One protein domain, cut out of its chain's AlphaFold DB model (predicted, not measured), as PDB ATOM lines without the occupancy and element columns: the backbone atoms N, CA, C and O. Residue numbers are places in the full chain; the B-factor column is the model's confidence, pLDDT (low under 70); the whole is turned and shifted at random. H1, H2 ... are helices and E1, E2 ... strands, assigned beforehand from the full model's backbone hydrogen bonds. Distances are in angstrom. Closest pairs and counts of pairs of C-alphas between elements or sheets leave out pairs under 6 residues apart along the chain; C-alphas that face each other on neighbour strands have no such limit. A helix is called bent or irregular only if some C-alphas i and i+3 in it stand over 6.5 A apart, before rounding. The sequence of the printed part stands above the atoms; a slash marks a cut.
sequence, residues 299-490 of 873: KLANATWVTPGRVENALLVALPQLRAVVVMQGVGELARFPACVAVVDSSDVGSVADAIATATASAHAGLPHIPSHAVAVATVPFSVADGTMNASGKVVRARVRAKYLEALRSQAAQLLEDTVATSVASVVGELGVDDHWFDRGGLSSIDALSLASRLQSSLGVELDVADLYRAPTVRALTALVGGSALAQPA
ATOM      1  N   LYS A 299      -9.500   3.315  -9.068       74.06
ATOM      2  CA  LYS A 299      -9.107   3.473  -7.674       74.06
ATOM      3  C   LYS A 299      -8.480   2.183  -7.149       74.06
ATOM      4  O   LYS A 299      -9.000   1.095  -7.403       74.06
ATOM      5  N   LEU A 300      -7.366   2.308  -6.443       76.44
ATOM      6  CA  LEU A 300      -6.746   1.208  -5.710       76.44
ATOM      7  C   LEU A 300      -7.443   0.993  -4.359       76.44
ATOM      8  O   LEU A 300      -8.210   1.841  -3.897       76.44
ATOM      9  N   ALA A 301      -7.142  -0.132  -3.706       71.62
ATOM     10  CA  ALA A 301      -7.663  -0.456  -2.375       71.62
ATOM     11  C   ALA A 301      -7.329   0.613  -1.314       71.62
ATOM     12  O   ALA A 301      -8.145   0.883  -0.441       71.62
ATOM     13  N   ASN A 302      -6.178   1.284  -1.430       70.12
ATOM     14  CA  ASN A 302      -5.773   2.386  -0.547       70.12
ATOM     15  C   ASN A 302      -6.417   3.741  -0.892       70.12
ATOM     16  O   ASN A 302      -5.955   4.785  -0.443       70.12
ATOM     17  N   ALA A 303      -7.464   3.734  -1.715       66.25
ATOM     18  CA  ALA A 303      -8.174   4.911  -2.188       66.25
ATOM     19  C   ALA A 303      -7.365   5.869  -3.093       66.25
ATOM     20  O   ALA A 303      -7.883   6.930  -3.452       66.25
ATOM     21  N   THR A 304      -6.168   5.487  -3.544       70.19
ATOM     22  CA  THR A 304      -5.405   6.260  -4.533       70.19
ATOM     23  C   THR A 304      -5.991   6.083  -5.931       70.19
ATOM     24  O   THR A 304      -6.236   4.959  -6.382       70.19
ATOM     25  N   TRP A 305      -6.203   7.193  -6.637       71.19
ATOM     26  CA  TRP A 305      -6.577   7.178  -8.049       71.19
ATOM     27  C   TRP A 305      -5.356   6.998  -8.941       71.19
ATOM     28  O   TRP A 305      -4.326   7.643  -8.751       71.19
ATOM     29  N   VAL A 306      -5.499   6.137  -9.940       74.69
ATOM     30  CA  VAL A 306      -4.485   5.867 -10.955       74.69
ATOM     31  C   VAL A 306      -5.019   6.312 -12.305       74.69
ATOM     32  O   VAL A 306      -6.161   6.021 -12.667       74.69
ATOM     33  N   THR A 307      -4.153   7.006 -13.035       76.31
ATOM     34  CA  THR A 307      -4.393   7.659 -14.325       76.31
ATOM     35  C   THR A 307      -3.615   6.906 -15.411       76.31
ATOM     36  O   THR A 307      -2.452   7.243 -15.661       76.31
ATOM     37  N   PRO A 308      -4.170   5.842 -16.027       77.69
ATOM     38  CA  PRO A 308      -3.373   4.879 -16.788       77.69
ATOM     39  C   PRO A 308      -2.624   5.516 -17.948       77.69
ATOM     40  O   PRO A 308      -1.431   5.285 -18.085       77.69
ATOM     41  N   GLY A 309      -3.283   6.393 -18.711       73.06
ATOM     42  CA  GLY A 309      -2.660   7.060 -19.856       73.06
ATOM     43  C   GLY A 309      -1.459   7.923 -19.462       73.06
ATOM     44  O   GLY A 309      -0.456   7.950 -20.171       73.06
ATOM     45  N   ARG A 310      -1.511   8.581 -18.297       72.25
ATOM     46  CA  ARG A 310      -0.381   9.358 -17.772       72.25
ATOM     47  C   ARG A 310       0.809   8.461 -17.441       72.25
ATOM     48  O   ARG A 310       1.932   8.800 -17.803       72.25
ATOM     49  N   VAL A 311       0.560   7.335 -16.768       76.19
ATOM     50  CA  VAL A 311       1.609   6.373 -16.408       76.19
ATOM     51  C   VAL A 311       2.191   5.732 -17.663       76.19
ATOM     52  O   VAL A 311       3.402   5.748 -17.845       76.19
ATOM     53  N   GLU A 312       1.337   5.243 -18.561       80.56
ATOM     54  CA  GLU A 312       1.724   4.636 -19.839       80.56
ATOM     55  C   GLU A 312       2.627   5.585 -20.646       80.56
ATOM     56  O   GLU A 312       3.715   5.195 -21.069       80.56
ATOM     57  N   ASN A 313       2.234   6.855 -20.789       72.69
ATOM     58  CA  ASN A 313       3.027   7.857 -21.502       72.69
ATOM     59  C   ASN A 313       4.363   8.152 -20.816       72.69
ATOM     60  O   ASN A 313       5.384   8.260 -21.494       72.69
ATOM     61  N   ALA A 314       4.377   8.287 -19.489       73.50
ATOM     62  CA  ALA A 314       5.611   8.539 -18.753       73.50
ATOM     63  C   ALA A 314       6.596   7.366 -18.876       73.50
ATOM     64  O   ALA A 314       7.786   7.589 -19.091       73.50
ATOM     65  N   LEU A 315       6.096   6.128 -18.816       77.00
ATOM     66  CA  LEU A 315       6.898   4.924 -19.011       77.00
ATOM     67  C   LEU A 315       7.472   4.851 -20.429       77.00
ATOM     68  O   LEU A 315       8.663   4.608 -20.574       77.00
ATOM     69  N   LEU A 316       6.671   5.126 -21.464       76.56
ATOM     70  CA  LEU A 316       7.146   5.145 -22.856       76.56
ATOM     71  C   LEU A 316       8.208   6.223 -23.115       76.56
ATOM     72  O   LEU A 316       9.058   6.047 -23.981       76.56
ATOM     73  N   VAL A 317       8.163   7.346 -22.393       70.00
ATOM     74  CA  VAL A 317       9.192   8.397 -22.483       70.00
ATOM     75  C   VAL A 317      10.466   7.989 -21.743       70.00
ATOM     76  O   VAL A 317      11.562   8.215 -22.247       70.00
ATOM     77  N   ALA A 318      10.330   7.407 -20.552       73.38
ATOM     78  CA  ALA A 318      11.463   7.046 -19.707       73.38
ATOM     79  C   ALA A 318      12.196   5.779 -20.180       73.38
ATOM     80  O   ALA A 318      13.384   5.630 -19.901       73.38
ATOM     81  N   LEU A 319      11.500   4.870 -20.870       77.06
ATOM     82  CA  LEU A 319      11.994   3.543 -21.236       77.06
ATOM     83  C   LEU A 319      11.866   3.322 -22.756       77.06
ATOM     84  O   LEU A 319      10.888   2.719 -23.205       77.06
ATOM     85  N   PRO A 320      12.852   3.769 -23.564       76.00
ATOM     86  CA  PRO A 320      12.827   3.647 -25.028       76.00
ATOM     87  C   PRO A 320      12.710   2.208 -25.550       76.00
ATOM     88  O   PRO A 320      12.296   1.993 -26.685       76.00
ATOM     89  N   GLN A 321      13.072   1.215 -24.735       76.50
ATOM     90  CA  GLN A 321      12.943  -0.207 -25.052       76.50
ATOM     91  C   GLN A 321      11.491  -0.720 -25.030       76.50
ATOM     92  O   GLN A 321      11.228  -1.828 -25.499       76.50
ATOM     93  N   LEU A 322      10.545   0.045 -24.468       78.56
ATOM     94  CA  LEU A 322       9.129  -0.317 -24.459       78.56
ATOM     95  C   LEU A 322       8.509  -0.079 -25.839       78.56
ATOM     96  O   LEU A 322       8.378   1.055 -26.289       78.56
ATOM     97  N   ARG A 323       8.018  -1.147 -26.474       76.69
ATOM     98  CA  ARG A 323       7.233  -1.057 -27.718       76.69
ATOM     99  C   ARG A 323       5.783  -0.653 -27.465       76.69
ATOM    100  O   ARG A 323       5.150  -0.025 -28.310       76.69
ATOM    101  N   ALA A 324       5.241  -1.067 -26.324       79.56
ATOM    102  CA  ALA A 324       3.924  -0.689 -25.834       79.56
ATOM    103  C   ALA A 324       3.840  -0.962 -24.329       79.56
ATOM    104  O   ALA A 324       4.550  -1.816 -23.800       79.56
ATOM    105  N   VAL A 325       2.931  -0.281 -23.641       85.75
ATOM    106  CA  VAL A 325       2.637  -0.535 -22.232       85.75
ATOM    107  C   VAL A 325       1.153  -0.317 -21.976       85.75
ATOM    108  O   VAL A 325       0.538   0.565 -22.573       85.75
ATOM    109  N   VAL A 326       0.563  -1.156 -21.127       87.06
ATOM    110  CA  VAL A 326      -0.848  -1.066 -20.742       87.06
ATOM    111  C   VAL A 326      -0.948  -1.126 -19.232       87.06
ATOM    112  O   VAL A 326      -0.588  -2.135 -18.624       87.06
ATOM    113  N   VAL A 327      -1.494  -0.068 -18.644       87.00
ATOM    114  CA  VAL A 327      -1.787   0.043 -17.219       87.00
ATOM    115  C   VAL A 327      -3.284  -0.173 -17.001       87.00
ATOM    116  O   VAL A 327      -4.142   0.301 -17.756       87.00
ATOM    117  N   MET A 328      -3.619  -0.955 -15.979       86.44
ATOM    118  CA  MET A 328      -4.990  -1.357 -15.680       86.44
ATOM    119  C   MET A 328      -5.194  -1.649 -14.193       86.44
ATOM    120  O   MET A 328      -4.247  -1.923 -13.457       86.44
ATOM    121  N   GLN A 329      -6.454  -1.625 -13.760       82.69
ATOM    122  CA  GLN A 329      -6.810  -1.984 -12.392       82.69
ATOM    123  C   GLN A 329      -6.582  -3.481 -12.167       82.69
ATOM    124  O   GLN A 329      -7.059  -4.317 -12.954       82.69
ATOM    125  N   GLY A 330      -5.891  -3.815 -11.077       73.38
ATOM    126  CA  GLY A 330      -5.879  -5.168 -10.539       73.38
ATOM    127  C   GLY A 330      -7.278  -5.603 -10.083       73.38
ATOM    128  O   GLY A 330      -8.120  -4.781  -9.737       73.38
ATOM    129  N   VAL A 331      -7.552  -6.906 -10.097       65.56
ATOM    130  CA  VAL A 331      -8.822  -7.490  -9.626       65.56
ATOM    131  C   VAL A 331      -8.585  -8.452  -8.463       65.56
ATOM    132  O   VAL A 331      -7.584  -9.169  -8.445       65.56
ATOM    133  N   GLY A 332      -9.516  -8.495  -7.507       70.06
ATOM    134  CA  GLY A 332      -9.380  -9.319  -6.302       70.06
ATOM    135  C   GLY A 332      -8.168  -8.894  -5.470       70.06
ATOM    136  O   GLY A 332      -7.990  -7.708  -5.202       70.06
ATOM    137  N   GLU A 333      -7.307  -9.847  -5.121       64.06
ATOM    138  CA  GLU A 333      -6.063  -9.622  -4.362       64.06
ATOM    139  C   GLU A 333      -5.114  -8.611  -5.035       64.06
ATOM    140  O   GLU A 333      -4.362  -7.915  -4.357       64.06
ATOM    141  N   LEU A 334      -5.211  -8.450  -6.362       66.81
ATOM    142  CA  LEU A 334      -4.414  -7.501  -7.143       66.81
ATOM    143  C   LEU A 334      -4.872  -6.043  -7.016       66.81
ATOM    144  O   LEU A 334      -4.139  -5.159  -7.436       66.81
ATOM    145  N   ALA A 335      -6.070  -5.753  -6.495       72.62
ATOM    146  CA  ALA A 335      -6.645  -4.395  -6.505       72.62
ATOM    147  C   ALA A 335      -5.844  -3.358  -5.683       72.62
ATOM    148  O   ALA A 335      -6.134  -2.161  -5.719       72.62
ATOM    149  N   ARG A 336      -4.836  -3.821  -4.940       77.56
ATOM    150  CA  ARG A 336      -3.894  -3.027  -4.137       77.56
ATOM    151  C   ARG A 336      -2.811  -2.372  -4.984       77.56
ATOM    152  O   ARG A 336      -2.332  -1.302  -4.630       77.56
ATOM    153  N   PHE A 337      -2.458  -3.003  -6.101       83.25
ATOM    154  CA  PHE A 337      -1.385  -2.568  -6.983       83.25
ATOM    155  C   PHE A 337      -1.940  -2.299  -8.386       83.25
ATOM    156  O   PHE A 337      -2.801  -3.040  -8.873       83.25
ATOM    157  N   PRO A 338      -1.459  -1.262  -9.086       83.44
ATOM    158  CA  PRO A 338      -1.717  -1.148 -10.513       83.44
ATOM    159  C   PRO A 338      -1.113  -2.358 -11.241       83.44
ATOM    160  O   PRO A 338       0.008  -2.772 -10.947       83.44
ATOM    161  N   ALA A 339      -1.833  -2.912 -12.212       87.50
ATOM    162  CA  ALA A 339      -1.305  -3.951 -13.089       87.50
ATOM    163  C   ALA A 339      -0.740  -3.313 -14.363       87.50
ATOM    164  O   ALA A 339      -1.397  -2.480 -14.990       87.50
ATOM    165  N   CYS A 340       0.458  -3.729 -14.761       89.81
ATOM    166  CA  CYS A 340       1.174  -3.219 -15.920       89.81
ATOM    167  C   CYS A 340       1.598  -4.373 -16.828       89.81
ATOM    168  O   CYS A 340       2.251  -5.311 -16.381       89.81
ATOM    169  N   VAL A 341       1.258  -4.299 -18.113       89.44
ATOM    170  CA  VAL A 341       1.788  -5.215 -19.132       89.44
ATOM    171  C   VAL A 341       2.689  -4.426 -20.068       89.44
ATOM    172  O   VAL A 341       2.215  -3.529 -20.766       89.44
ATOM    173  N   ALA A 342       3.976  -4.759 -20.069       88.75
ATOM    174  CA  ALA A 342       5.007  -4.115 -20.871       88.75
ATOM    175  C   ALA A 342       5.387  -4.999 -22.063       88.75
ATOM    176  O   ALA A 342       5.706  -6.174 -21.889       88.75
ATOM    177  N   VAL A 343       5.351  -4.439 -23.271       85.81
ATOM    178  CA  VAL A 343       5.794  -5.110 -24.495       85.81
ATOM    179  C   VAL A 343       7.236  -4.708 -24.778       85.81
ATOM    180  O   VAL A 343       7.503  -3.535 -25.042       85.81
ATOM    181  N   VAL A 344       8.149  -5.672 -24.744       84.12
ATOM    182  CA  VAL A 344       9.593  -5.483 -24.951       84.12
ATOM    183  C   VAL A 344      10.172  -6.633 -25.769       84.12
ATOM    184  O   VAL A 344       9.587  -7.712 -25.832       84.12
ATOM    185  N   ASP A 345      11.337  -6.413 -26.374       73.12
ATOM    186  CA  ASP A 345      12.064  -7.468 -27.094       73.12
ATOM    187  C   ASP A 345      12.827  -8.417 -26.159       73.12
ATOM    188  O   ASP A 345      13.104  -9.560 -26.525       73.12
ATOM    189  N   SER A 346      13.151  -7.972 -24.941       67.12
ATOM    190  CA  SER A 346      13.805  -8.802 -23.929       67.12
ATOM    191  C   SER A 346      12.789  -9.624 -23.131       67.12
ATOM    192  O   SER A 346      11.691  -9.172 -22.820       67.12
ATOM    193  N   SER A 347      13.160 -10.846 -22.750       63.88
ATOM    194  CA  SER A 347      12.339 -11.709 -21.887       63.88
ATOM    195  C   SER A 347      12.659 -11.571 -20.390       63.88
ATOM    196  O   SER A 347      12.121 -12.332 -19.588       63.88
ATOM    197  N   ASP A 348      13.550 -10.652 -20.001       71.94
ATOM    198  CA  ASP A 348      13.943 -10.453 -18.600       71.94
ATOM    199  C   ASP A 348      12.908  -9.600 -17.853       71.94
ATOM    200  O   ASP A 348      12.906  -8.369 -17.914       71.94
ATOM    201  N   VAL A 349      12.012 -10.286 -17.145       66.94
ATOM    202  CA  VAL A 349      10.922  -9.676 -16.377       66.94
ATOM    203  C   VAL A 349      11.435  -8.830 -15.212       66.94
ATOM    204  O   VAL A 349      10.840  -7.792 -14.935       66.94
ATOM    205  N   GLY A 350      12.518  -9.245 -14.544       69.12
ATOM    206  CA  GLY A 350      13.021  -8.580 -13.336       69.12
ATOM    207  C   GLY A 350      13.566  -7.191 -13.648       69.12
ATOM    208  O   GLY A 350      13.093  -6.198 -13.102       69.12
ATOM    209  N   SER A 351      14.463  -7.111 -14.632       76.81
ATOM    210  CA  SER A 351      15.039  -5.842 -15.098       76.81
ATOM    211  C   SER A 351      13.973  -4.858 -15.600       76.81
ATOM    212  O   SER A 351      14.018  -3.661 -15.306       76.81
ATOM    213  N   VAL A 352      12.958  -5.354 -16.318       76.38
ATOM    214  CA  VAL A 352      11.851  -4.518 -16.810       76.38
ATOM    215  C   VAL A 352      10.962  -4.034 -15.662       76.38
ATOM    216  O   VAL A 352      10.545  -2.875 -15.674       76.38
ATOM    217  N   ALA A 353      10.685  -4.879 -14.667       74.31
ATOM    218  CA  ALA A 353       9.896  -4.501 -13.498       74.31
ATOM    219  C   ALA A 353      10.589  -3.406 -12.668       74.31
ATOM    220  O   ALA A 353       9.949  -2.401 -12.350       74.31
ATOM    221  N   ASP A 354      11.892  -3.535 -12.417       76.00
ATOM    222  CA  ASP A 354      12.687  -2.537 -11.687       76.00
ATOM    223  C   ASP A 354      12.766  -1.200 -12.437       76.00
ATOM    224  O   ASP A 354      12.614  -0.118 -11.852       76.00
ATOM    225  N   ALA A 355      12.941  -1.257 -13.761       79.50
ATOM    226  CA  ALA A 355      12.952  -0.073 -14.614       79.50
ATOM    227  C   ALA A 355      11.592   0.646 -14.602       79.50
ATOM    228  O   ALA A 355      11.539   1.872 -14.483       79.50
ATOM    229  N   ILE A 356      10.486  -0.105 -14.663       79.31
ATOM    230  CA  ILE A 356       9.124   0.440 -14.557       79.31
ATOM    231  C   ILE A 356       8.879   1.028 -13.170       79.31
ATOM    232  O   ILE A 356       8.325   2.124 -13.083       79.31
ATOM    233  N   ALA A 357       9.301   0.363 -12.094       73.31
ATOM    234  CA  ALA A 357       9.164   0.877 -10.733       73.31
ATOM    235  C   ALA A 357       9.905   2.216 -10.568       73.31
ATOM    236  O   ALA A 357       9.324   3.198 -10.102       73.31
ATOM    237  N   THR A 358      11.146   2.295 -11.056       75.00
ATOM    238  CA  THR A 358      11.981   3.506 -11.008       75.00
ATOM    239  C   THR A 358      11.393   4.650 -11.841       75.00
ATOM    240  O   THR A 358      11.282   5.792 -11.375       75.00
ATOM    241  N   ALA A 359      10.968   4.353 -13.072       73.69
ATOM    242  CA  ALA A 359      10.354   5.331 -13.966       73.69
ATOM    243  C   ALA A 359       9.008   5.831 -13.419       73.69
ATOM    244  O   ALA A 359       8.723   7.028 -13.466       73.69
ATOM    245  N   THR A 360       8.210   4.939 -12.827       69.62
ATOM    246  CA  THR A 360       6.949   5.283 -12.163       69.62
ATOM    247  C   THR A 360       7.196   6.203 -10.975       69.62
ATOM    248  O   THR A 360       6.538   7.236 -10.877       69.62
ATOM    249  N   ALA A 361       8.140   5.879 -10.089       66.75
ATOM    250  CA  ALA A 361       8.456   6.720  -8.934       66.75
ATOM    251  C   ALA A 361       8.857   8.142  -9.365       66.75
ATOM    252  O   ALA A 361       8.383   9.125  -8.798       66.75
ATOM    253  N   SER A 362       9.646   8.250 -10.437       65.25
ATOM    254  CA  SER A 362      10.063   9.534 -11.015       65.25
ATOM    255  C   SER A 362       8.894  10.304 -11.646       65.25
ATOM    256  O   SER A 362       8.760  11.511 -11.447       65.25
ATOM    257  N   ALA A 363       8.005   9.613 -12.368       58.91
ATOM    258  CA  ALA A 363       6.841  10.207 -13.032       58.91
ATOM    259  C   ALA A 363       5.775  10.745 -12.060       58.91
ATOM    260  O   ALA A 363       4.978  11.612 -12.432       58.91
ATOM    261  N   HIS A 364       5.761  10.234 -10.827       61.78
ATOM    262  CA  HIS A 364       4.812  10.610  -9.781       61.78
ATOM    263  C   HIS A 364       5.412  11.518  -8.701       61.78
ATOM    264  O   HIS A 364       4.761  11.754  -7.682       61.78
ATOM    265  N   ALA A 365       6.612  12.069  -8.913       53.03
ATOM    266  CA  ALA A 365       7.192  13.048  -7.999       53.03
ATOM    267  C   ALA A 365       6.208  14.218  -7.765       53.03
ATOM    268  O   ALA A 365       5.858  14.947  -8.693       53.03
ATOM    269  N   GLY A 366       5.730  14.369  -6.522       45.09
ATOM    270  CA  GLY A 366       4.765  15.405  -6.124       45.09
ATOM    271  C   GLY A 366       3.277  15.017  -6.186       45.09
ATOM    272  O   GLY A 366       2.428  15.884  -5.994       45.09
ATOM    273  N   LEU A 367       2.938  13.749  -6.438       48.59
ATOM    274  CA  LEU A 367       1.568  13.214  -6.372       48.59
ATOM    275  C   LEU A 367       1.382  12.290  -5.154       48.59
ATOM    276  O   LEU A 367       2.377  11.852  -4.573       48.59
ATOM    277  N   PRO A 368       0.131  11.957  -4.766       47.94
ATOM    278  CA  PRO A 368      -0.128  10.922  -3.766       47.94
ATOM    279  C   PRO A 368       0.617   9.627  -4.115       47.94
ATOM    280  O   PRO A 368       0.666   9.244  -5.284       47.94
ATOM    281  N   HIS A 369       1.199   8.966  -3.111       57.16
ATOM    282  CA  HIS A 369       2.032   7.776  -3.292       57.16
ATOM    283  C   HIS A 369       1.272   6.679  -4.056       57.16
ATOM    284  O   HIS A 369       0.366   6.038  -3.514       57.16
ATOM    285  N   ILE A 370       1.649   6.446  -5.316       59.72
ATOM    286  CA  ILE A 370       1.146   5.324  -6.112       59.72
ATOM    287  C   ILE A 370       2.045   4.113  -5.830       59.72
ATOM    288  O   ILE A 370       3.257   4.212  -6.026       59.72
ATOM    289  N   PRO A 371       1.487   2.987  -5.343       63.84
ATOM    290  CA  PRO A 371       2.241   1.761  -5.107       63.84
ATOM    291  C   PRO A 371       2.971   1.257  -6.359       63.84
ATOM    292  O   PRO A 371       2.563   1.534  -7.492       63.84
ATOM    293  N   SER A 372       4.019   0.459  -6.149       74.06
ATOM    294  CA  SER A 372       4.713  -0.263  -7.218       74.06
ATOM    295  C   SER A 372       3.736  -1.085  -8.067       74.06
ATOM    296  O   SER A 372       2.718  -1.578  -7.580       74.06
ATOM    297  N   HIS A 373       4.034  -1.202  -9.360       79.75
ATOM    298  CA  HIS A 373       3.162  -1.881 -10.316       79.75
ATOM    299  C   HIS A 373       3.444  -3.381 -10.313       79.75
ATOM    300  O   HIS A 373       4.602  -3.781 -10.384       79.75
ATOM    301  N   ALA A 374       2.403  -4.212 -10.331       81.50
ATOM    302  CA  ALA A 374       2.555  -5.617 -10.686       81.50
ATOM    303  C   ALA A 374       2.820  -5.706 -12.196       81.50
ATOM    304  O   ALA A 374       1.951  -5.341 -12.994       81.50
ATOM    305  N   VAL A 375       4.016  -6.145 -12.595       86.56
ATOM    306  CA  VAL A 375       4.470  -6.106 -13.995       86.56
ATOM    307  C   VAL A 375       4.407  -7.487 -14.640       86.56
ATOM    308  O   VAL A 375       4.909  -8.459 -14.097       86.56
ATOM    309  N   ALA A 376       3.858  -7.577 -15.846       86.56
ATOM    310  CA  ALA A 376       4.036  -8.723 -16.728       86.56
ATOM    311  C   ALA A 376       4.692  -8.283 -18.043       86.56
ATOM    312  O   ALA A 376       4.385  -7.213 -18.573       86.56
ATOM    313  N   VAL A 377       5.578  -9.121 -18.580       86.50
ATOM    314  CA  VAL A 377       6.274  -8.861 -19.845       86.50
ATOM    315  C   VAL A 377       5.637  -9.654 -20.981       86.50
ATOM    316  O   VAL A 377       5.339 -10.841 -20.852       86.50
ATOM    317  N   ALA A 378       5.442  -8.984 -22.111       84.69
ATOM    318  CA  ALA A 378       5.015  -9.566 -23.370       84.69
ATOM    319  C   ALA A 378       6.114  -9.383 -24.425       84.69
ATOM    320  O   ALA A 378       6.565  -8.270 -24.667       84.69
ATOM    321  N   THR A 379       6.497 -10.465 -25.097       80.56
ATOM    322  CA  THR A 379       7.470 -10.434 -26.205       80.56
ATOM    323  C   THR A 379       6.810 -10.296 -27.580       80.56
ATOM    324  O   THR A 379       7.481 -10.104 -28.588       80.56
ATOM    325  N   VAL A 380       5.476 -10.386 -27.633       79.94
ATOM    326  CA  VAL A 380       4.681 -10.254 -28.859       79.94
ATOM    327  C   VAL A 380       3.792  -9.010 -28.744       79.94
ATOM    328  O   VAL A 380       3.084  -8.883 -27.739       79.94
ATOM    329  N   PRO A 381       3.791  -8.107 -29.746       81.06
ATOM    330  CA  PRO A 381       2.902  -6.948 -29.769       81.06
ATOM    331  C   PRO A 381       1.418  -7.323 -29.708       81.06
ATOM    332  O   PRO A 381       1.004  -8.382 -30.181       81.06
ATOM    333  N   PHE A 382       0.603  -6.416 -29.168       83.50
ATOM    334  CA  PHE A 382      -0.851  -6.559 -29.194       83.50
ATOM    335  C   PHE A 382      -1.376  -6.577 -30.632       83.50
ATOM    336  O   PHE A 382      -0.827  -5.924 -31.520       83.50
ATOM    337  N   SER A 383      -2.449  -7.328 -30.866       79.38
ATOM    338  CA  SER A 383      -2.983  -7.544 -32.205       79.38
ATOM    339  C   SER A 383      -4.504  -7.677 -32.210       79.38
ATOM    340  O   SER A 383      -5.144  -7.947 -31.193       79.38
ATOM    341  N   VAL A 384      -5.099  -7.521 -33.392       72.62
ATOM    342  CA  VAL A 384      -6.517  -7.854 -33.599       72.62
ATOM    343  C   VAL A 384      -6.725  -9.374 -33.580       72.62
ATOM    344  O   VAL A 384      -7.741  -9.845 -33.075       72.62
ATOM    345  N   ALA A 385      -5.747 -10.151 -34.064       75.94
ATOM    346  CA  ALA A 385      -5.836 -11.607 -34.192       75.94
ATOM    347  C   ALA A 385      -5.941 -12.335 -32.840       75.94
ATOM    348  O   ALA A 385      -6.696 -13.295 -32.714       75.94
ATOM    349  N   ASP A 386      -5.230 -11.863 -31.813       79.50
ATOM    350  CA  ASP A 386      -5.305 -12.414 -30.452       79.50
ATOM    351  C   ASP A 386      -6.365 -11.722 -29.566       79.50
ATOM    352  O   ASP A 386      -6.529 -12.053 -28.385       79.50
ATOM    353  N   GLY A 387      -7.110 -10.769 -30.140       75.88
ATOM    354  CA  GLY A 387      -8.187 -10.018 -29.495       75.88
ATOM    355  C   GLY A 387      -7.720  -8.991 -28.461       75.88
ATOM    356  O   GLY A 387      -8.555  -8.393 -27.781       75.88
ATOM    357  N   THR A 388      -6.410  -8.775 -28.307       80.50
ATOM    358  CA  THR A 388      -5.881  -7.737 -27.407       80.50
ATOM    359  C   THR A 388      -6.100  -6.328 -27.955       80.50
ATOM    360  O   THR A 388      -6.095  -5.369 -27.183       80.50
ATOM    361  N   MET A 389      -6.387  -6.198 -29.253       77.06
ATOM    362  CA  MET A 389      -6.885  -4.986 -29.898       77.06
ATOM    363  C   MET A 389      -8.223  -5.255 -30.594       77.06
ATOM    364  O   MET A 389      -8.476  -6.347 -31.096       77.06
ATOM    365  N   ASN A 390      -9.089  -4.246 -30.651       71.81
ATOM    366  CA  ASN A 390     -10.307  -4.307 -31.454       71.81
ATOM    367  C   ASN A 390     -10.016  -3.990 -32.935       71.81
ATOM    368  O   ASN A 390      -8.935  -3.518 -33.280       71.81
ATOM    369  N   ALA A 391     -11.012  -4.162 -33.811       61.62
ATOM    370  CA  ALA A 391     -10.882  -3.896 -35.251       61.62
ATOM    371  C   ALA A 391     -10.484  -2.446 -35.609       61.62
ATOM    372  O   ALA A 391     -10.045  -2.184 -36.722       61.62
ATOM    373  N   SER A 392     -10.622  -1.497 -34.674       56.12
ATOM    374  CA  SER A 392     -10.180  -0.104 -34.848       56.12
ATOM    375  C   SER A 392      -8.737   0.156 -34.390       56.12
ATOM    376  O   SER A 392      -8.287   1.298 -34.436       56.12
ATOM    377  N   GLY A 393      -8.025  -0.874 -33.920       62.53
ATOM    378  CA  GLY A 393      -6.666  -0.760 -33.393       62.53
ATOM    379  C   GLY A 393      -6.588  -0.214 -31.963       62.53
ATOM    380  O   GLY A 393      -5.537   0.267 -31.553       62.53
ATOM    381  N   LYS A 394      -7.676  -0.258 -31.183       68.50
ATOM    382  CA  LYS A 394      -7.666   0.141 -29.764       68.50
ATOM    383  C   LYS A 394      -7.436  -1.071 -28.869       68.50
ATOM    384  O   LYS A 394      -8.080  -2.099 -29.064       68.50
ATOM    385  N   VAL A 395      -6.570  -0.928 -27.865       78.44
ATOM    386  CA  VAL A 395      -6.292  -1.981 -26.876       78.44
ATOM    387  C   VAL A 395      -7.536  -2.292 -26.037       78.44
ATOM    388  O   VAL A 395      -8.181  -1.397 -25.489       78.44
ATOM    389  N   VAL A 396      -7.837  -3.579 -25.882       78.44
ATOM    390  CA  VAL A 396      -8.923  -4.102 -25.048       78.44
ATOM    391  C   VAL A 396      -8.344  -4.539 -23.698       78.44
ATOM    392  O   VAL A 396      -7.982  -5.700 -23.506       78.44
ATOM    393  N   ARG A 397      -8.265  -3.610 -22.731       83.94
ATOM    394  CA  ARG A 397      -7.635  -3.830 -21.404       83.94
ATOM    395  C   ARG A 397      -8.134  -5.084 -20.683       83.94
ATOM    396  O   ARG A 397      -7.338  -5.826 -20.119       83.94
ATOM    397  N   ALA A 398      -9.437  -5.364 -20.745       77.94
ATOM    398  CA  ALA A 398     -10.018  -6.557 -20.128       77.94
ATOM    399  C   ALA A 398      -9.443  -7.864 -20.706       77.94
ATOM    400  O   ALA A 398      -9.198  -8.813 -19.959       77.94
ATOM    401  N   ARG A 399      -9.186  -7.904 -22.021       83.50
ATOM    402  CA  ARG A 399      -8.611  -9.070 -22.698       83.50
ATOM    403  C   ARG A 399      -7.122  -9.216 -22.398       83.50
ATOM    404  O   ARG A 399      -6.684 -10.330 -22.125       83.50
ATOM    405  N   VAL A 400      -6.381  -8.105 -22.376       86.56
ATOM    406  CA  VAL A 400      -4.971  -8.084 -21.950       86.56
ATOM    407  C   VAL A 400      -4.848  -8.607 -20.516       86.56
ATOM    408  O   VAL A 400      -4.099  -9.548 -20.276       86.56
ATOM    409  N   ARG A 401      -5.657  -8.099 -19.577       86.00
ATOM    410  CA  ARG A 401      -5.671  -8.576 -18.186       86.00
ATOM    411  C   ARG A 401      -5.875 -10.081 -18.092       86.00
ATOM    412  O   ARG A 401      -5.137 -10.748 -17.384       86.00
ATOM    413  N   ALA A 402      -6.876 -10.607 -18.799       84.50
ATOM    414  CA  ALA A 402      -7.185 -12.033 -18.775       84.50
ATOM    415  C   ALA A 402      -6.023 -12.888 -19.306       84.50
ATOM    416  O   ALA A 402      -5.746 -13.943 -18.747       84.50
ATOM    417  N   LYS A 403      -5.323 -12.415 -20.346       88.56
ATOM    418  CA  LYS A 403      -4.184 -13.114 -20.958       88.56
ATOM    419  C   LYS A 403      -2.961 -13.185 -20.035       88.56
ATOM    420  O   LYS A 403      -2.282 -14.201 -20.031       88.56
ATOM    421  N   TYR A 404      -2.696 -12.134 -19.257       88.94
ATOM    422  CA  TYR A 404      -1.496 -12.021 -18.409       88.94
ATOM    423  C   TYR A 404      -1.779 -12.170 -16.905       88.94
ATOM    424  O   TYR A 404      -0.923 -11.861 -16.078       88.94
ATOM    425  N   LEU A 405      -2.972 -12.638 -16.529       86.25
ATOM    426  CA  LEU A 405      -3.447 -12.624 -15.142       86.25
ATOM    427  C   LEU A 405      -2.524 -13.377 -14.173       86.25
ATOM    428  O   LEU A 405      -2.297 -12.909 -13.063       86.25
ATOM    429  N   GLU A 406      -2.006 -14.535 -14.575       87.06
ATOM    430  CA  GLU A 406      -1.172 -15.379 -13.715       87.06
ATOM    431  C   GLU A 406       0.195 -14.742 -13.425       87.06
ATOM    432  O   GLU A 406       0.603 -14.660 -12.268       87.06
ATOM    433  N   ALA A 407       0.847 -14.191 -14.454       86.50
ATOM    434  CA  ALA A 407       2.098 -13.451 -14.296       86.50
ATOM    435  C   ALA A 407       1.916 -12.227 -13.382       86.50
ATOM    436  O   ALA A 407       2.717 -12.001 -12.475       86.50
ATOM    437  N   LEU A 408       0.816 -11.488 -13.567       87.19
ATOM    438  CA  LEU A 408       0.467 -10.344 -12.723       87.19
ATOM    439  C   LEU A 408       0.217 -10.755 -11.261       87.19
ATOM    440  O   LEU A 408       0.639 -10.043 -10.354       87.19
ATOM    441  N   ARG A 409      -0.437 -11.900 -11.017       85.19
ATOM    442  CA  ARG A 409      -0.663 -12.449  -9.663       85.19
ATOM    443  C   ARG A 409       0.631 -12.790  -8.947       85.19
ATOM    444  O   ARG A 409       0.784 -12.407  -7.793       85.19
ATOM    445  N   SER A 410       1.551 -13.463  -9.631       85.81
ATOM    446  CA  SER A 410       2.854 -13.819  -9.061       85.81
ATOM    447  C   SER A 410       3.628 -12.573  -8.609       85.81
ATOM    448  O   SER A 410       4.058 -12.475  -7.463       85.81
ATOM    449  N   GLN A 411       3.698 -11.559  -9.474       84.75
ATOM    450  CA  GLN A 411       4.388 -10.300  -9.178       84.75
ATOM    451  C   GLN A 411       3.726  -9.497  -8.054       84.75
ATOM    452  O   GLN A 411       4.407  -8.953  -7.192       84.75
ATOM    453  N   ALA A 412       2.397  -9.463  -7.997       84.19
ATOM    454  CA  ALA A 412       1.702  -8.794  -6.905       84.19
ATOM    455  C   ALA A 412       1.864  -9.493  -5.548       84.19
ATOM    456  O   ALA A 412       1.889  -8.810  -4.528       84.19
ATOM    457  N   ALA A 413       1.968 -10.825  -5.523       84.31
ATOM    458  CA  ALA A 413       2.244 -11.563  -4.292       84.31
ATOM    459  C   ALA A 413       3.632 -11.205  -3.738       84.31
ATOM    460  O   ALA A 413       3.757 -10.940  -2.544       84.31
ATOM    461  N   GLN A 414       4.636 -11.106  -4.616       84.50
ATOM    462  CA  GLN A 414       5.974 -10.645  -4.242       84.50
ATOM    463  C   GLN A 414       5.943  -9.207  -3.707       84.50
ATOM    464  O   GLN A 414       6.406  -8.950  -2.601       84.50
ATOM    465  N   LEU A 415       5.296  -8.286  -4.431       84.62
ATOM    466  CA  LEU A 415       5.152  -6.889  -4.000       84.62
ATOM    467  C   LEU A 415       4.440  -6.749  -2.652       84.62
ATOM    468  O   LEU A 415       4.760  -5.846  -1.876       84.62
ATOM    469  N   LEU A 416       3.462  -7.614  -2.372       86.81
ATOM    470  CA  LEU A 416       2.775  -7.635  -1.088       86.81
ATOM    471  C   LEU A 416       3.737  -8.006   0.045       86.81
ATOM    472  O   LEU A 416       3.789  -7.283   1.039       86.81
ATOM    473  N   GLU A 417       4.503  -9.088  -0.116       88.56
ATOM    474  CA  GLU A 417       5.492  -9.520   0.876       88.56
ATOM    475  C   GLU A 417       6.571  -8.453   1.090       88.56
ATOM    476  O   GLU A 417       6.837  -8.085   2.234       88.56
ATOM    477  N   ASP A 418       7.096  -7.864   0.012       87.38
ATOM    478  CA  ASP A 418       8.115  -6.811   0.067       87.38
ATOM    479  C   ASP A 418       7.599  -5.548   0.774       87.38
ATOM    480  O   ASP A 418       8.294  -4.946   1.601       87.38
ATOM    481  N   THR A 419       6.351  -5.149   0.497       87.25
ATOM    482  CA  THR A 419       5.720  -3.981   1.136       87.25
ATOM    483  C   THR A 419       5.526  -4.210   2.634       87.25
ATOM    484  O   THR A 419       5.782  -3.308   3.441       87.25
ATOM    485  N   VAL A 420       5.091  -5.411   3.029       89.94
ATOM    486  CA  VAL A 420       4.927  -5.784   4.442       89.94
ATOM    487  C   VAL A 420       6.288  -5.856   5.130       89.94
ATOM    488  O   VAL A 420       6.456  -5.238   6.179       89.94
ATOM    489  N   ALA A 421       7.272  -6.524   4.527       90.00
ATOM    490  CA  ALA A 421       8.629  -6.641   5.055       90.00
ATOM    491  C   ALA A 421       9.266  -5.265   5.280       90.00
ATOM    492  O   ALA A 421       9.761  -4.986   6.370       90.00
ATOM    493  N   THR A 422       9.166  -4.365   4.298       89.31
ATOM    494  CA  THR A 422       9.676  -2.988   4.397       89.31
ATOM    495  C   THR A 422       8.967  -2.201   5.502       89.31
ATOM    496  O   THR A 422       9.604  -1.483   6.277       89.31
ATOM    497  N   SER A 423       7.644  -2.355   5.619       88.88
ATOM    498  CA  SER A 423       6.855  -1.684   6.659       88.88
ATOM    499  C   SER A 423       7.249  -2.165   8.056       88.88
ATOM    500  O   SER A 423       7.466  -1.339   8.943       88.88
ATOM    501  N   VAL A 424       7.413  -3.478   8.240       88.44
ATOM    502  CA  VAL A 424       7.885  -4.091   9.491       88.44
ATOM    503  C   VAL A 424       9.308  -3.623   9.803       88.44
ATOM    504  O   VAL A 424       9.550  -3.089  10.886       88.44
ATOM    505  N   ALA A 425      10.230  -3.711   8.842       86.69
ATOM    506  CA  ALA A 425      11.626  -3.321   9.026       86.69
ATOM    507  C   ALA A 425      11.789  -1.854   9.446       86.69
ATOM    508  O   ALA A 425      12.649  -1.538  10.267       86.69
ATOM    509  N   SER A 426      10.913  -0.963   8.966       82.31
ATOM    510  CA  SER A 426      10.921   0.454   9.351       82.31
ATOM    511  C   SER A 426      10.611   0.717  10.832       82.31
ATOM    512  O   SER A 426      10.885   1.811  11.321       82.31
ATOM    513  N   VAL A 427      10.045  -0.267  11.538       81.81
ATOM    514  CA  VAL A 427       9.616  -0.152  12.938       81.81
ATOM    515  C   VAL A 427      10.461  -1.030  13.864       81.81
ATOM    516  O   VAL A 427      10.904  -0.568  14.913       81.81
ATOM    517  N   VAL A 428      10.713  -2.287  13.486       77.00
ATOM    518  CA  VAL A 428      11.410  -3.273  14.341       77.00
ATOM    519  C   VAL A 428      12.829  -3.615  13.876       77.00
ATOM    520  O   VAL A 428      13.528  -4.363  14.562       77.00
ATOM    521  N   GLY A 429      13.282  -3.040  12.759       79.31
ATOM    522  CA  GLY A 429      14.539  -3.397  12.097       79.31
ATOM    523  C   GLY A 429      14.416  -4.652  11.228       79.31
ATOM    524  O   GLY A 429      13.367  -5.291  11.176       79.31
ATOM    525  N   GLU A 430      15.494  -5.001  10.523       79.00
ATOM    526  CA  GLU A 430      15.518  -6.171   9.638       79.00
ATOM    527  C   GLU A 430      15.268  -7.485  10.401       79.00
ATOM    528  O   GLU A 430      15.861  -7.755  11.453       79.00
ATOM    529  N   LEU A 431      14.380  -8.306   9.840       78.81
ATOM    530  CA  LEU A 431      13.926  -9.588  10.371       78.81
ATOM    531  C   LEU A 431      13.805 -10.598   9.230       78.81
ATOM    532  O   LEU A 431      13.411 -10.233   8.120       78.81
ATOM    533  N   GLY A 432      14.097 -11.869   9.507       81.62
ATOM    534  CA  GLY A 432      13.708 -12.960   8.620       81.62
ATOM    535  C   GLY A 432      12.184 -13.055   8.505       81.62
ATOM    536  O   GLY A 432      11.448 -12.655   9.406       81.62
ATOM    537  N   VAL A 433      11.686 -13.609   7.397       84.44
ATOM    538  CA  VAL A 433      10.239 -13.638   7.106       84.44
ATOM    539  C   VAL A 433       9.405 -14.420   8.134       84.44
ATOM    540  O   VAL A 433       8.217 -14.139   8.308       84.44
ATOM    541  N   ASP A 434      10.038 -15.365   8.829       85.75
ATOM    542  CA  ASP A 434       9.456 -16.203   9.883       85.75
ATOM    543  C   ASP A 434       9.874 -15.770  11.300       85.75
ATOM    544  O   ASP A 434       9.402 -16.346  12.281       85.75
ATOM    545  N   ASP A 435      10.724 -14.747  11.425       79.62
ATOM    546  CA  ASP A 435      11.186 -14.266  12.723       79.62
ATOM    547  C   ASP A 435      10.073 -13.495  13.435       79.62
ATOM    548  O   ASP A 435       9.402 -12.624  12.869       79.62
ATOM    549  N   HIS A 436       9.912 -13.782  14.722       78.94
ATOM    550  CA  HIS A 436       8.911 -13.141  15.552       78.94
ATOM    551  C   HIS A 436       9.462 -11.827  16.115       78.94
ATOM    552  O   HIS A 436      10.444 -11.810  16.860       78.94
ATOM    553  N   TRP A 437       8.816 -10.689  15.849       74.38
ATOM    554  CA  TRP A 437       9.343  -9.407  16.348       74.38
ATOM    555  C   TRP A 437       9.273  -9.240  17.879       74.38
ATOM    556  O   TRP A 437       9.948  -8.365  18.428       74.38
ATOM    557  N   PHE A 438       8.530 -10.089  18.611       66.06
ATOM    558  CA  PHE A 438       8.602 -10.120  20.083       66.06
ATOM    559  C   PHE A 438       9.964 -10.607  20.588       66.06
ATOM    560  O   PHE A 438      10.424 -10.115  21.622       66.06
ATOM    561  N   ASP A 439      10.678 -11.422  19.811       60.56
ATOM    562  CA  ASP A 439      12.033 -11.874  20.145       60.56
ATOM    563  C   ASP A 439      13.054 -10.725  20.081       60.56
ATOM    564  O   ASP A 439      14.086 -10.741  20.756       60.56
ATOM    565  N   ARG A 440      12.743  -9.657  19.331       59.88
ATOM    566  CA  ARG A 440      13.533  -8.412  19.277       59.88
ATOM    567  C   ARG A 440      13.098  -7.350  20.288       59.88
ATOM    568  O   ARG A 440      13.664  -6.256  20.325       59.88
ATOM    569  N   GLY A 441      12.164  -7.674  21.178       53.41
ATOM    570  CA  GLY A 441      11.652  -6.752  22.192       53.41
ATOM    571  C   GLY A 441      10.260  -6.199  21.903       53.41
ATOM    572  O   GLY A 441       9.786  -5.397  22.707       53.41
ATOM    573  N   GLY A 442       9.604  -6.665  20.838       62.38
ATOM    574  CA  GLY A 442       8.207  -6.378  20.542       62.38
ATOM    575  C   GLY A 442       7.935  -4.995  19.976       62.38
ATOM    576  O   GLY A 442       8.827  -4.165  19.842       62.38
ATOM    577  N   LEU A 443       6.662  -4.771  19.664       64.31
ATOM    578  CA  LEU A 443       6.135  -3.463  19.292       64.31
ATOM    579  C   LEU A 443       5.696  -2.729  20.563       64.31
ATOM    580  O   LEU A 443       4.915  -3.274  21.356       64.31
ATOM    581  N   SER A 444       6.147  -1.486  20.753       65.06
ATOM    582  CA  SER A 444       5.429  -0.572  21.643       65.06
ATOM    583  C   SER A 444       4.028  -0.289  21.080       65.06
ATOM    584  O   SER A 444       3.757  -0.518  19.900       65.06
ATOM    585  N   SER A 445       3.113   0.237  21.899       61.09
ATOM    586  CA  SER A 445       1.781   0.626  21.407       61.09
ATOM    587  C   SER A 445       1.855   1.672  20.280       61.09
ATOM    588  O   SER A 445       0.997   1.690  19.401       61.09
ATOM    589  N   ILE A 446       2.900   2.508  20.270       64.12
ATOM    590  CA  ILE A 446       3.144   3.515  19.226       64.12
ATOM    591  C   ILE A 446       3.680   2.858  17.950       64.12
ATOM    592  O   ILE A 446       3.244   3.204  16.854       64.12
ATOM    593  N   ASP A 447       4.581   1.886  18.089       71.50
ATOM    594  CA  ASP A 447       5.131   1.112  16.971       71.50
ATOM    595  C   ASP A 447       4.035   0.318  16.255       71.50
ATOM    596  O   ASP A 447       3.959   0.326  15.028       71.50
ATOM    597  N   ALA A 448       3.137  -0.309  17.022       71.25
ATOM    598  CA  ALA A 448       1.995  -1.046  16.491       71.25
ATOM    599  C   ALA A 448       1.038  -0.130  15.711       71.25
ATOM    600  O   ALA A 448       0.669  -0.444  14.582       71.25
ATOM    601  N   LEU A 449       0.692   1.035  16.270       66.12
ATOM    602  CA  LEU A 449      -0.153   2.012  15.578       66.12
ATOM    603  C   LEU A 449       0.527   2.561  14.314       66.12
ATOM    604  O   LEU A 449      -0.115   2.711  13.277       66.12
ATOM    605  N   SER A 450       1.836   2.819  14.384       75.81
ATOM    606  CA  SER A 450       2.630   3.299  13.248       75.81
ATOM    607  C   SER A 450       2.691   2.264  12.124       75.81
ATOM    608  O   SER A 450       2.537   2.623  10.957       75.81
ATOM    609  N   LEU A 451       2.878   0.985  12.460       82.69
ATOM    610  CA  LEU A 451       2.873  -0.116  11.499       82.69
ATOM    611  C   LEU A 451       1.493  -0.284  10.848       82.69
ATOM    612  O   LEU A 451       1.408  -0.343   9.621       82.69
ATOM    613  N   ALA A 452       0.419  -0.289  11.645       77.94
ATOM    614  CA  ALA A 452      -0.954  -0.380  11.143       77.94
ATOM    615  C   ALA A 452      -1.290   0.783  10.194       77.94
ATOM    616  O   ALA A 452      -1.764   0.558   9.084       77.94
ATOM    617  N   SER A 453      -0.963   2.020  10.582       73.31
ATOM    618  CA  SER A 453      -1.205   3.214   9.762       73.31
ATOM    619  C   SER A 453      -0.412   3.201   8.447       73.31
ATOM    620  O   SER A 453      -0.944   3.571   7.395       73.31
ATOM    621  N   ARG A 454       0.842   2.728   8.465       82.06
ATOM    622  CA  ARG A 454       1.658   2.567   7.249       82.06
ATOM    623  C   ARG A 454       1.048   1.550   6.295       82.06
ATOM    624  O   ARG A 454       0.926   1.855   5.113       82.06
ATOM    625  N   LEU A 455       0.633   0.389   6.801       83.25
ATOM    626  CA  LEU A 455      -0.008  -0.662   6.003       83.25
ATOM    627  C   LEU A 455      -1.380  -0.229   5.470       83.25
ATOM    628  O   LEU A 455      -1.716  -0.533   4.327       83.25
ATOM    629  N   GLN A 456      -2.142   0.546   6.241       77.44
ATOM    630  CA  GLN A 456      -3.378   1.168   5.764       77.44
ATOM    631  C   GLN A 456      -3.099   2.141   4.613       77.44
ATOM    632  O   GLN A 456      -3.763   2.086   3.582       77.44
ATOM    633  N   SER A 457      -2.075   2.986   4.746       69.94
ATOM    634  CA  SER A 457      -1.712   3.974   3.722       69.94
ATOM    635  C   SER A 457      -1.171   3.327   2.439       69.94
ATOM    636  O   SER A 457      -1.498   3.756   1.331       69.94
ATOM    637  N   SER A 458      -0.346   2.284   2.562       72.75
ATOM    638  CA  SER A 458       0.291   1.628   1.415       72.75
ATOM    639  C   SER A 458      -0.611   0.599   0.732       72.75
ATOM    640  O   SER A 458      -0.614   0.524  -0.495       72.75
ATOM    641  N   LEU A 459      -1.395  -0.167   1.497       76.31
ATOM    642  CA  LEU A 459      -2.147  -1.326   1.002       76.31
ATOM    643  C   LEU A 459      -3.668  -1.196   1.145       76.31
ATOM    644  O   LEU A 459      -4.387  -2.048   0.624       76.31
ATOM    645  N   GLY A 460      -4.168  -0.167   1.835       68.69
ATOM    646  CA  GLY A 460      -5.603   0.049   2.038       68.69
ATOM    647  C   GLY A 460      -6.255  -0.926   3.013       68.69
ATOM    648  O   GLY A 460      -7.459  -1.143   2.927       68.69
ATOM    649  N   VAL A 461      -5.478  -1.557   3.902       75.69
ATOM    650  CA  VAL A 461      -6.007  -2.494   4.907       75.69
ATOM    651  C   VAL A 461      -6.126  -1.812   6.250       75.69
ATOM    652  O   VAL A 461      -5.138  -1.318   6.788       75.69
ATOM    653  N   GLU A 462      -7.326  -1.843   6.814       69.31
ATOM    654  CA  GLU A 462      -7.532  -1.518   8.218       69.31
ATOM    655  C   GLU A 462      -7.132  -2.721   9.069       69.31
ATOM    656  O   GLU A 462      -7.736  -3.789   8.983       69.31
ATOM    657  N   LEU A 463      -6.072  -2.545   9.852       73.25
ATOM    658  CA  LEU A 463      -5.616  -3.514  10.839       73.25
ATOM    659  C   LEU A 463      -5.848  -2.923  12.222       73.25
ATOM    660  O   LEU A 463      -5.418  -1.797  12.490       73.25
ATOM    661  N   ASP A 464      -6.473  -3.688  13.110       65.81
ATOM    662  CA  ASP A 464      -6.428  -3.366  14.529       65.81
ATOM    663  C   ASP A 464      -5.055  -3.766  15.086       65.81
ATOM    664  O   ASP A 464      -4.379  -4.679  14.611       65.81
ATOM    665  N   VAL A 465      -4.636  -3.116  16.159       65.81
ATOM    666  CA  VAL A 465      -3.433  -3.470  16.904       65.81
ATOM    667  C   VAL A 465      -3.465  -4.953  17.314       65.81
ATOM    668  O   VAL A 465      -2.438  -5.629  17.266       65.81
ATOM    669  N   ALA A 466      -4.644  -5.501  17.629       65.06
ATOM    670  CA  ALA A 466      -4.834  -6.924  17.914       65.06
ATOM    671  C   ALA A 466      -4.463  -7.856  16.740       65.06
ATOM    672  O   ALA A 466      -4.001  -8.975  16.979       65.06
ATOM    673  N   ASP A 467      -4.640  -7.423  15.488       73.56
ATOM    674  CA  ASP A 467      -4.256  -8.191  14.298       73.56
ATOM    675  C   ASP A 467      -2.737  -8.368  14.210       73.56
ATOM    676  O   ASP A 467      -2.256  -9.466  13.931       73.56
ATOM    677  N   LEU A 468      -1.977  -7.322  14.544       78.62
ATOM    678  CA  LEU A 468      -0.512  -7.361  14.568       78.62
ATOM    679  C   LEU A 468       0.016  -8.332  15.633       78.62
ATOM    680  O   LEU A 468       1.027  -8.997  15.428       78.62
ATOM    681  N   TYR A 469      -0.684  -8.457  16.763       72.19
ATOM    682  CA  TYR A 469      -0.351  -9.457  17.781       72.19
ATOM    683  C   TYR A 469      -0.687 -10.885  17.333       72.19
ATOM    684  O   TYR A 469       0.018 -11.820  17.710       72.19
ATOM    685  N   ARG A 470      -1.738 -11.063  16.522       73.00
ATOM    686  CA  ARG A 470      -2.134 -12.368  15.965       73.00
ATOM    687  C   ARG A 470      -1.266 -12.818  14.793       73.00
ATOM    688  O   ARG A 470      -1.206 -14.015  14.540       73.00
ATOM    689  N   ALA A 471      -0.614 -11.903  14.085       83.88
ATOM    690  CA  ALA A 471       0.181 -12.208  12.901       83.88
ATOM    691  C   ALA A 471       1.595 -11.621  13.020       83.88
ATOM    692  O   ALA A 471       1.905 -10.641  12.347       83.88
ATOM    693  N   PRO A 472       2.458 -12.186  13.881       85.00
ATOM    694  CA  PRO A 472       3.597 -11.447  14.395       85.00
ATOM    695  C   PRO A 472       4.934 -11.726  13.683       85.00
ATOM    696  O   PRO A 472       6.014 -11.562  14.259       85.00
ATOM    697  N   THR A 473       4.836 -12.193  12.440       87.75
ATOM    698  CA  THR A 473       5.939 -12.410  11.502       87.75
ATOM    699  C   THR A 473       5.564 -11.768  10.172       87.75
ATOM    700  O   THR A 473       4.376 -11.569   9.895       87.75
ATOM    701  N   VAL A 474       6.549 -11.456   9.327       89.62
ATOM    702  CA  VAL A 474       6.280 -10.910   7.984       89.62
ATOM    703  C   VAL A 474       5.365 -11.860   7.214       89.62
ATOM    704  O   VAL A 474       4.348 -11.423   6.691       89.62
ATOM    705  N   ARG A 475       5.643 -13.171   7.225       89.25
ATOM    706  CA  ARG A 475       4.818 -14.173   6.533       89.25
ATOM    707  C   ARG A 475       3.373 -14.194   7.031       89.25
ATOM    708  O   ARG A 475       2.445 -14.193   6.222       89.25
ATOM    709  N   ALA A 476       3.168 -14.227   8.349       85.81
ATOM    710  CA  ALA A 476       1.826 -14.278   8.926       85.81
ATOM    711  C   ALA A 476       1.047 -12.991   8.632       85.81
ATOM    712  O   ALA A 476      -0.139 -13.048   8.298       85.81
ATOM    713  N   LEU A 477       1.714 -11.836   8.715       88.88
ATOM    714  CA  LEU A 477       1.100 -10.547   8.429       88.88
ATOM    715  C   LEU A 477       0.770 -10.405   6.940       88.88
ATOM    716  O   LEU A 477      -0.337  -9.990   6.613       88.88
ATOM    717  N   THR A 478       1.660 -10.832   6.041       90.00
ATOM    718  CA  THR A 478       1.407 -10.901   4.594       90.00
ATOM    719  C   THR A 478       0.192 -11.771   4.282       90.00
ATOM    720  O   THR A 478      -0.661 -11.360   3.498       90.00
ATOM    721  N   ALA A 479       0.048 -12.931   4.931       85.75
ATOM    722  CA  ALA A 479      -1.115 -13.803   4.750       85.75
ATOM    723  C   ALA A 479      -2.423 -13.146   5.224       85.75
ATOM    724  O   ALA A 479      -3.427 -13.193   4.507       85.75
ATOM    725  N   LEU A 480      -2.403 -12.498   6.395       84.12
ATOM    726  CA  LEU A 480      -3.556 -11.780   6.944       84.12
ATOM    727  C   LEU A 480      -3.970 -10.613   6.041       84.12
ATOM    728  O   LEU A 480      -5.133 -10.482   5.666       84.12
ATOM    729  N   VAL A 481      -2.999  -9.785   5.659       82.75
ATOM    730  CA  VAL A 481      -3.201  -8.635   4.775       82.75
ATOM    731  C   VAL A 481      -3.657  -9.103   3.394       82.75
ATOM    732  O   VAL A 481      -4.500  -8.441   2.797       82.75
ATOM    733  N   GLY A 482      -3.174 -10.248   2.907       75.31
ATOM    734  CA  GLY A 482      -3.573 -10.874   1.644       75.31
ATOM    735  C   GLY A 482      -5.005 -11.419   1.615       75.31
ATOM    736  O   GLY A 482      -5.478 -11.786   0.547       75.31
ATOM    737  N   GLY A 483      -5.723 -11.432   2.745       70.38
ATOM    738  CA  GLY A 483      -7.095 -11.945   2.829       70.38
ATOM    739  C   GLY A 483      -7.185 -13.464   2.985       70.38
ATOM    740  O   GLY A 483      -8.281 -14.022   2.920       70.38
ATOM    741  N   SER A 484      -6.057 -14.139   3.224       54.50
ATOM    742  CA  SER A 484      -6.063 -15.543   3.615       54.50
ATOM    743  C   SER A 484      -6.532 -15.642   5.063       54.50
ATOM    744  O   SER A 484      -6.047 -14.915   5.935       54.50
ATOM    745  N   ALA A 485      -7.484 -16.536   5.339       41.53
ATOM    746  CA  ALA A 485      -7.827 -16.860   6.714       41.53
ATOM    747  C   ALA A 485      -6.548 -17.350   7.395       41.53
ATOM    748  O   ALA A 485      -5.986 -18.369   6.988       41.53
ATOM    749  N   LEU A 486      -6.070 -16.611   8.403       41.69
ATOM    750  CA  LEU A 486      -4.967 -17.071   9.235       41.69
ATOM    751  C   LEU A 486      -5.283 -18.510   9.653       41.69
ATOM    752  O   LEU A 486      -6.312 -18.757  10.290       41.69
ATOM    753  N   ALA A 487      -4.396 -19.456   9.330       36.53
ATOM    754  CA  ALA A 487      -4.271 -20.631  10.176       36.53
ATOM    755  C   ALA A 487      -3.985 -20.050  11.555       36.53
ATOM    756  O   ALA A 487      -2.921 -19.463  11.747       36.53
ATOM    757  N   GLN A 488      -4.992 -20.056  12.436       34.09
ATOM    758  CA  GLN A 488      -4.884 -19.425  13.744       34.09
ATOM    759  C   GLN A 488      -3.562 -19.894  14.360       34.09
ATOM    760  O   GLN A 488      -3.425 -21.102  14.588       34.09
ATOM    761  N   PRO A 489      -2.589 -19.003  14.636       35.09
ATOM    762  CA  PRO A 489      -1.589 -19.363  15.617       35.09
ATOM    763  C   PRO A 489      -2.370 -19.732  16.876       35.09
ATOM    764  O   PRO A 489      -3.393 -19.106  17.176       35.09
ATOM    765  N   ALA A 490      -1.968 -20.842  17.496       33.91
ATOM    766  CA  ALA A 490      -2.709 -21.503  18.559       33.91
ATOM    767  C   ALA A 490      -3.355 -20.475  19.502       33.91
ATOM    768  O   ALA A 490      -2.680 -19.560  19.965       33.91
TER     769      ALA A 490
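This is residues 299 to 490 of the 873 residues of a protein of Thecamonas trahens ATCC 50062 (UniProt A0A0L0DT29). Two lobes follow one another along a long kinked helix, H4: at one end a small three-stranded sheet with H1 and H3 over one face and the first part of H4 packing on the other, at the other end a cluster of short helices round the last part of H4. In that second lobe H6 folds back beside H4, H8 crosses it steeply, and H7 and H5 lie farther out. The printed part has 192 residues with eight named helices and three named strands, in the order H1 E1 H2 E2 H3 E3 H4 H5 H6 H7 H8; the sheet runs E1 E2 E3 and is mixed, and the class is mostly helix. The whole is compact, with a radius of gyration of the C-alphas of 18.3 A, yet elongated, spanning 59 by 34 by 29 A.

The inner strand E2, residues 338 to 343, has the edge strands E1, residues 324 to 329, and E3, residues 374 to 378, as neighbours. E1 and E2 are antiparallel at 162 degrees, with N 326 and O 341 within hydrogen-bond range at 2.9 A. E2 and E3 are parallel at 19 degrees, with N 340 and O 374 within range at 2.8 A. H3, residues 349 to 363, makes with E2 and E3 a strand-helix-strand unit, two parallel neighbour strands with a helix between, and its crossover is right-handed. H3 is on the sheet at a height of 9.6 A, its closest C-alphas to E3 being those of Ala 353 and Val 375, 5.7 A apart. On the same face, H1, residues 308 to 318, lies over E1 at a height of 8.4 A. H1 and H3 touch at C-alphas 314 and 363, 6.1 A apart, about perpendicular at 75 degrees. H4, residues 397 to 428, gives three layers, helices on both faces of a sheet; taken whole, its height over the sheet is 1.4 A, at the sheet's level. Its closest C-alphas to E3 are those of Ala 374 and Ala 412, 5.0 A apart. H4 is the hub, touching three helices. With residues 408 to 412 alone it only just touches H2, residues 332 to 336, with 3 pairs of C-alphas within 8 A, the closest Leu 334 and Ala 412 at 6.3 A. With residues 419 to 427 alone it touches H6, residues 445 to 459, closest at C-alphas 427 and 447, 6.2 A apart, a shallow tilt of 17 degrees, opposite ways. With residues 416 to 424 alone it touches H8, residues 474 to 481, closest at C-alphas 421 and 474, 5.7 A apart, a steep tilt of 54 degrees, opposite ways. H7, residues 465 to 470, touches residues 448 to 452 of H6 alone, closest at C-alphas 448 and 465, 6.0 A apart, about perpendicular at 88 degrees. H5, residues 437 to 440, is close to H4 but not clearly touching, its closest C-alphas, 428 and 437, being 6.8 A apart. In H1, H3, H6, H7 and H8 each O i to N i+4 pair is within hydrogen-bond range; H4 has 25 of 28, H2 has 0 of 1 with 1 of 2 O i to N i+3 pairs, and H5 is too short for such a pair.

H4 runs 40.5 A, from C-alpha 397 at (-7.635, -3.830, -21.404) to C-alpha 428 at (11.410, -3.273, 14.341), with a kink of 74 degrees near residue 404. It is irregular, C-alphas 403 and 406 being 8.2 A apart; H2 is only just irregular, C-alphas 333 and 336 being 6.9 A apart. H6 measures 20.9 A, H3 20.6 A, E1 17.3 A, E2 16.4 A, H1 15.3 A and E3 13.5 A. H1 begins at C-alpha 308, (-3.373, 4.879, -16.788), and H8 ends at C-alpha 481, (-3.201, -8.635, 4.775).

The two C-alphas farthest apart, those of Ala 391 and Gly 441, are 61.8 A apart. The printed part has no cut. The link from E3 to H4, residues 379 to 396, is long. Mean pLDDT of the printed part is 75.1; 47 residues are under 70, among them residues 360 to 371, 438 to 446 and 484 to 490.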